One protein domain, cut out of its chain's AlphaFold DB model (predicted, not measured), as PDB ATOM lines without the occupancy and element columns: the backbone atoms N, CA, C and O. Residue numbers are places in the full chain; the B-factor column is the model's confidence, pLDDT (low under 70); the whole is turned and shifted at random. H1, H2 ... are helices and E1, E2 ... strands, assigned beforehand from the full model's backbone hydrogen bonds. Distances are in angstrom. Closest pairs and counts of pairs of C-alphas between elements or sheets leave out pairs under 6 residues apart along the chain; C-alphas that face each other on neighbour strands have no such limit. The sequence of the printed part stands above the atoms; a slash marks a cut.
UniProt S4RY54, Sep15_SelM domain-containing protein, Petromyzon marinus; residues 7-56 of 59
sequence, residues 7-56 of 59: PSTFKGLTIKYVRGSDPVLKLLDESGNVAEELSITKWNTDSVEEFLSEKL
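This is residues 7 to 56 of the 59 residues of the protein "Sep15_SelM domain-containing protein" of Petromyzon marinus (UniProt S4RY54). A two-stranded hairpin, E1 and E2, and one helix, H1, lie at two levels with their long directions nearly alike, while the stretch before E1 passes along one side of both. This stretch, residues 7 to 23, begins at the level of H1, runs past the hairpin and turns back into E1. The printed part has 50 residues with two named strands and one named helix, in the order E1, E2, H1; the two strands make an antiparallel sheet. The class is mixed, helices and strands, with 22 residues, under half, in named elements. The whole is only just compact, close to loose, with a radius of gyration of the C-alphas of 11.2 A, and it is rounded, spanning 28 by 24 by 18 A.

Residues 7 to 23 hold no named element, and C-alpha 7 is at (62.955, 123.551, 15.308). E1 is residues 24 to 28, 12.7 A long, beginning with C-alpha 24 at (62.570, 137.535, 20.184). E2 is residues 34 to 39, 13.6 A long. H1 is residues 45 to 55, 15.6 A long, ending with C-alpha 55 at (51.381, 127.362, 20.803).

E1 and E2 form a hairpin, antiparallel at 163 degrees between their directions. C-alphas 26 and 37 face each other at 4.6 A. N 25 and O 38 are within hydrogen-bond range at 2.8 A, and N 38 and O 25 at 2.9 A. E1 and H1 are apart. In H1 every O i to N i+4 pair is within hydrogen-bond range.

The two C-alphas farthest apart are those of Ser 31 and Asn 44, at 29.7 A. The links E1 to E2 and E2 to H1 are both tight, with 5 residues each. The printed part has no cut. The mean pLDDT of the printed part is 94.6, and no printed residue is under 70.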
ATOM      1  N   PRO A   7      63.791 122.622  16.069       92.75
ATOM      2  CA  PRO A   7      62.955 123.551  15.308       92.75
ATOM      3  C   PRO A   7      62.188 122.888  14.160       92.75
ATOM      4  O   PRO A   7      61.065 123.282  13.868       92.75
ATOM      5  N   SER A   8      62.774 121.862  13.537       92.50
ATOM      6  CA  SER A   8      62.172 121.135  12.418       92.50
ATOM      7  C   SER A   8      60.962 120.287  12.810       92.50
ATOM      8  O   SER A   8      60.301 119.775  11.918       92.50
ATOM      9  N   THR A   9      60.666 120.125  14.105       93.69
ATOM     10  CA  THR A   9      59.479 119.397  14.578       93.69
ATOM     11  C   THR A   9      58.261 120.300  14.766       93.69
ATOM     12  O   THR A   9      57.200 119.794  15.103       93.69
ATOM     13  N   PHE A  10      58.390 121.620  14.595       93.75
ATOM     14  CA  PHE A  10      57.294 122.574  14.787       93.75
ATOM     15  C   PHE A  10      56.818 123.126  13.447       93.75
ATOM     16  O   PHE A  10      57.565 123.791  12.725       93.75
ATOM     17  N   LYS A  11      55.549 122.884  13.122       92.00
ATOM     18  CA  LYS A  11      54.928 123.416  11.909       92.00
ATOM     19  C   LYS A  11      54.678 124.915  12.066       92.00
ATOM     20  O   LYS A  11      54.222 125.373  13.107       92.00
ATOM     21  N   GLY A  12      54.984 125.691  11.028       90.50
ATOM     22  CA  GLY A  12      54.798 127.147  11.035       90.50
ATOM     23  C   GLY A  12      55.889 127.939  11.770       90.50
ATOM     24  O   GLY A  12      55.888 129.166  11.709       90.50
ATOM     25  N   LEU A  13      56.867 127.277  12.401       94.81
ATOM     26  CA  LEU A  13      58.011 127.959  13.001       94.81
ATOM     27  C   LEU A  13      59.013 128.398  11.924       94.81
ATOM     28  O   LEU A  13      59.542 127.581  11.175       94.81
ATOM     29  N   THR A  14      59.338 129.691  11.897       93.75
ATOM     30  CA  THR A  14      60.379 130.252  11.022       93.75
ATOM     31  C   THR A  14      61.464 130.925  11.856       93.75
ATOM     32  O   THR A  14      61.170 131.735  12.730       93.75
ATOM     33  N   ILE A  15      62.735 130.626  11.569       94.69
ATOM     34  CA  ILE A  15      63.884 131.237  12.251       94.69
ATOM     35  C   ILE A  15      64.537 132.261  11.323       94.69
ATOM     36  O   ILE A  15      64.979 131.922  10.226       94.69
ATOM     37  N   LYS A  16      64.652 133.508  11.788       94.88
ATOM     38  CA  LYS A  16      65.347 134.588  11.078       94.88
ATOM     39  C   LYS A  16      66.524 135.098  11.904       94.88
ATOM     40  O   LYS A  16      66.348 135.548  13.031       94.88
ATOM     41  N   TYR A  17      67.720 135.070  11.321       95.06
ATOM     42  CA  TYR A  17      68.920 135.635  11.937       95.06
ATOM     43  C   TYR A  17      69.030 137.120  11.590       95.06
ATOM     44  O   TYR A  17      69.245 137.479  10.433       95.06
ATOM     45  N   VAL A  18      68.882 137.980  12.596       94.56
ATOM     46  CA  VAL A  18      69.026 139.434  12.459       94.56
ATOM     47  C   VAL A  18      70.228 139.875  13.283       94.56
ATOM     48  O   VAL A  18      70.297 139.641  14.488       94.56
ATOM     49  N   ARG A  19      71.229 140.457  12.619       94.88
ATOM     50  CA  ARG A  19      72.491 140.827  13.266       94.88
ATOM     51  C   ARG A  19      72.286 142.020  14.197       94.88
ATOM     52  O   ARG A  19      71.729 143.027  13.782       94.88
ATOM     53  N   GLY A  20      72.819 141.918  15.414       94.00
ATOM     54  CA  GLY A  20      72.787 143.003  16.401       94.00
ATOM     55  C   GLY A  20      71.461 143.144  17.149       94.00
ATOM     56  O   GLY A  20      71.308 144.101  17.896       94.00
ATOM     57  N   SER A  21      70.524 142.210  16.965       93.75
ATOM     58  CA  SER A  21      69.254 142.183  17.691       93.75
ATOM     59  C   SER A  21      69.250 141.094  18.758       93.75
ATOM     60  O   SER A  21      69.781 140.001  18.543       93.75
ATOM     61  N   ASP A  22      68.606 141.387  19.883       95.62
ATOM     62  CA  ASP A  22      68.255 140.384  20.882       95.62
ATOM     63  C   ASP A  22      67.260 139.356  20.315       95.62
ATOM     64  O   ASP A  22      66.458 139.678  19.431       95.62
ATOM     65  N   PRO A  23      67.295 138.102  20.798       95.94
ATOM     66  CA  PRO A  23      66.371 137.078  20.344       95.94
ATOM     67  C   PRO A  23      64.950 137.361  20.850       95.94
ATOM     68  O   PRO A  23      64.708 137.535  22.048       95.94
ATOM     69  N   VAL A  24      63.998 137.344  19.919       96.62
ATOM     70  CA  VAL A  24      62.570 137.535  20.184       96.62
ATOM     71  C   VAL A  24      61.751 136.444  19.498       96.62
ATOM     72  O   VAL A  24      62.100 135.994  18.403       96.62
ATOM     73  N   LEU A  25      60.656 136.031  20.132       96.12
ATOM     74  CA  LEU A  25      59.590 135.266  19.492       96.12
ATOM     75  C   LEU A  25      58.518 136.237  19.010       96.12
ATOM     76  O   LEU A  25      58.116 137.130  19.749       96.12
ATOM     77  N   LYS A  26      58.058 136.051  17.774       96.25
ATOM     78  CA  LYS A  26      56.951 136.811  17.196       96.25
ATOM     79  C   LYS A  26      55.854 135.836  16.804       96.25
ATOM     80  O   LYS A  26      56.105 134.937  16.000       96.25
ATOM     81  N   LEU A  27      54.670 136.010  17.372       95.06
ATOM     82  CA  LEU A  27      53.474 135.271  16.990       95.06
ATOM     83  C   LEU A  27      52.760 136.068  15.904       95.06
ATOM     84  O   LEU A  27      52.507 137.263  16.071       95.06
ATOM     85  N   LEU A  28      52.492 135.409  14.779       94.81
ATOM     86  CA  LEU A  28      51.800 136.016  13.651       94.81
ATOM     87  C   LEU A  28      50.315 135.655  13.694       94.81
ATOM     88  O   LEU A  28      49.968 134.531  14.058       94.81
ATOM     89  N   ASP A  29      49.461 136.600  13.318       93.12
ATOM     90  CA  ASP A  29      48.048 136.331  13.056       93.12
ATOM     91  C   ASP A  29      47.841 135.661  11.682       93.12
ATOM     92  O   ASP A  29      48.782 135.449  10.912       93.12
ATOM     93  N   GLU A  30      46.588 135.341  11.350       92.56
ATOM     94  CA  GLU A  30      46.210 134.728  10.067       92.56
ATOM     95  C   GLU A  30      46.535 135.610   8.849       92.56
ATOM     96  O   GLU A  30      46.667 135.110   7.734       92.56
ATOM     97  N   SER A  31      46.689 136.921   9.054       94.25
ATOM     98  CA  SER A  31      47.076 137.882   8.015       94.25
ATOM     99  C   SER A  31      48.598 138.042   7.897       94.25
ATOM    100  O   SER A  31      49.071 138.782   7.035       94.25
ATOM    101  N   GLY A  32      49.376 137.352   8.739       92.25
ATOM    102  CA  GLY A  32      50.836 137.426   8.777       92.25
ATOM    103  C   GLY A  32      51.388 138.649   9.514       92.25
ATOM    104  O   GLY A  32      52.592 138.908   9.429       92.25
ATOM    105  N   ASN A  33      50.552 139.403  10.233       95.62
ATOM    106  CA  ASN A  33      51.004 140.530  11.049       95.62
ATOM    107  C   ASN A  33      51.451 140.048  12.429       95.62
ATOM    108  O   ASN A  33      50.981 139.030  12.928       95.62
ATOM    109  N   VAL A  34      52.358 140.793  13.068       95.38
ATOM    110  CA  VAL A  34      52.808 140.481  14.431       95.38
ATOM    111  C   VAL A  34      51.675 140.785  15.406       95.38
ATOM    112  O   VAL A  34      51.378 141.949  15.665       95.38
ATOM    113  N   ALA A  35      51.073 139.732  15.950       95.06
ATOM    114  CA  ALA A  35      50.066 139.830  16.996       95.06
ATOM    115  C   ALA A  35      50.714 140.015  18.376       95.06
ATOM    116  O   ALA A  35      50.227 140.793  19.191       95.06
ATOM    117  N   GLU A  36      51.831 139.324  18.627       94.81
ATOM    118  CA  GLU A  36      52.550 139.378  19.904       94.81
ATOM    119  C   GLU A  36      54.065 139.235  19.697       94.81
ATOM    120  O   GLU A  36      54.521 138.488  18.827       94.81
ATOM    121  N   GLU A  37      54.848 139.945  20.514       96.19
ATOM    122  CA  GLU A  37      56.308 139.859  20.547       96.19
ATOM    123  C   GLU A  37      56.799 139.613  21.980       96.19
ATOM    124  O   GLU A  37      56.442 140.334  22.911       96.19
ATOM    125  N   LEU A  38      57.649 138.599  22.148       96.38
ATOM    126  CA  LEU A  38      58.197 138.171  23.432       96.38
ATOM    127  C   LEU A  38      59.724 138.174  23.378       96.38
ATOM    128  O   LEU A  38      60.328 137.540  22.509       96.38
ATOM    129  N   SER A  39      60.368 138.833  24.340       96.56
ATOM    130  CA  SER A  39      61.817 138.710  24.524       96.56
ATOM    131  C   SER A  39      62.155 137.375  25.183       96.56
ATOM    132  O   SER A  39      61.668 137.066  26.270       96.56
ATOM    133  N   ILE A  40      63.037 136.602  24.545       95.81
ATOM    134  CA  ILE A  40      63.473 135.287  25.038       95.81
ATOM    135  C   ILE A  40      64.942 135.278  25.474       95.81
ATOM    136  O   ILE A  40      65.539 134.219  25.646       95.81
ATOM    137  N   THR A  41      65.546 136.449  25.697       95.12
ATOM    138  CA  THR A  41      66.972 136.578  26.056       95.12
ATOM    139  C   THR A  41      67.344 135.835  27.344       95.12
ATOM    140  O   THR A  41      68.499 135.458  27.535       95.12
ATOM    141  N   LYS A  42      66.379 135.613  28.244       96.06
ATOM    142  CA  LYS A  42      66.574 134.882  29.509       96.06
ATOM    143  C   LYS A  42      66.083 133.435  29.477       96.06
ATOM    144  O   LYS A  42      66.231 132.734  30.472       96.06
ATOM    145  N   TRP A  43      65.495 132.993  28.370       96.62
ATOM    146  CA  TRP A  43      64.903 131.667  28.280       96.62
ATOM    147  C   TRP A  43      65.974 130.624  27.968       96.62
ATOM    148  O   TRP A  43      66.921 130.875  27.219       96.62
ATOM    149  N   ASN A  44      65.816 129.433  28.542       95.50
ATOM    150  CA  ASN A  44      66.652 128.282  28.219       95.50
ATOM    151  C   ASN A  44      66.002 127.435  27.104       95.50
ATOM    152  O   ASN A  44      64.965 127.797  26.547       95.50
ATOM    153  N   THR A  45      66.644 126.326  26.719       95.31
ATOM    154  CA  THR A  45      66.129 125.488  25.620       95.31
ATOM    155  C   THR A  45      64.798 124.828  25.973       95.31
ATOM    156  O   THR A  45      63.942 124.763  25.095       95.31
ATOM    157  N   ASP A  46      64.623 124.391  27.218       95.69
ATOM    158  CA  ASP A  46      63.418 123.706  27.688       95.69
ATOM    159  C   ASP A  46      62.218 124.660  27.721       95.69
ATOM    160  O   ASP A  46      61.177 124.344  27.158       95.69
ATOM    161  N   SER A  47      62.386 125.880  28.248       96.50
ATOM    162  CA  SER A  47      61.318 126.893  28.271       96.50
ATOM    163  C   SER A  47      60.869 127.314  26.869       96.50
ATOM    164  O   SER A  47      59.684 127.520  26.632       96.50
ATOM    165  N   VAL A  48      61.805 127.436  25.916       95.44
ATOM    166  CA  VAL A  48      61.454 127.733  24.514       95.44
ATOM    167  C   VAL A  48      60.673 126.577  23.893       95.44
ATOM    168  O   VAL A  48      59.698 126.807  23.187       95.44
ATOM    169  N   GLU A  49      61.093 125.337  24.134       94.69
ATOM    170  CA  GLU A  49      60.429 124.156  23.580       94.69
ATOM    171  C   GLU A  49      59.034 123.934  24.172       94.69
ATOM    172  O   GLU A  49      58.106 123.625  23.422       94.69
ATOM    173  N   GLU A  50      58.877 124.117  25.483       95.00
ATOM    174  CA  GLU A  50      57.595 124.020  26.183       95.00
ATOM    175  C   GLU A  50      56.599 125.031  25.614       95.00
ATOM    176  O   GLU A  50      55.565 124.637  25.077       95.00
ATOM    177  N   PHE A  51      56.978 126.310  25.575       95.31
ATOM    178  CA  PHE A  51      56.125 127.368  25.040       95.31
ATOM    179  C   PHE A  51      55.710 127.123  23.583       95.31
ATOM    180  O   PHE A  51      54.547 127.285  23.216       95.31
ATOM    181  N   LEU A  52      56.650 126.711  22.725       94.88
ATOM    182  CA  LEU A  52      56.334 126.409  21.328       94.88
ATOM    183  C   LEU A  52      55.429 125.179  21.198       94.88
ATOM    184  O   LEU A  52      54.607 125.140  20.290       94.88
ATOM    185  N   SER A  53      55.541 124.206  22.103       93.56
ATOM    186  CA  SER A  53      54.662 123.030  22.128       93.56
ATOM    187  C   SER A  53      53.241 123.360  22.568       93.56
ATOM    188  O   SER A  53      52.314 122.678  22.148       93.56
ATOM    189  N   GLU A  54      53.061 124.396  23.387       93.44
ATOM    190  CA  GLU A  54      51.734 124.897  23.752       93.44
ATOM    191  C   GLU A  54      51.083 125.713  22.628       93.44
ATOM    192  O   GLU A  54      49.859 125.730  22.505       93.44
ATOM    193  N   LYS A  55      51.884 126.423  21.821       91.25
ATOM    194  CA  LYS A  55      51.381 127.362  20.803       91.25
ATOM    195  C   LYS A  55      51.307 126.796  19.386       91.25
ATOM    196  O   LYS A  55      50.510 127.299  18.599       91.25
ATOM    197  N   LEU A  56      52.137 125.814  19.038       90.62
ATOM    198  CA  LEU A  56      52.272 125.294  17.674       90.62
ATOM    199  C   LEU A  56      51.989 123.791  17.595       90.62
ATOM    200  O   LEU A  56      52.234 123.031  18.530       90.62
TER     201      LEU A  56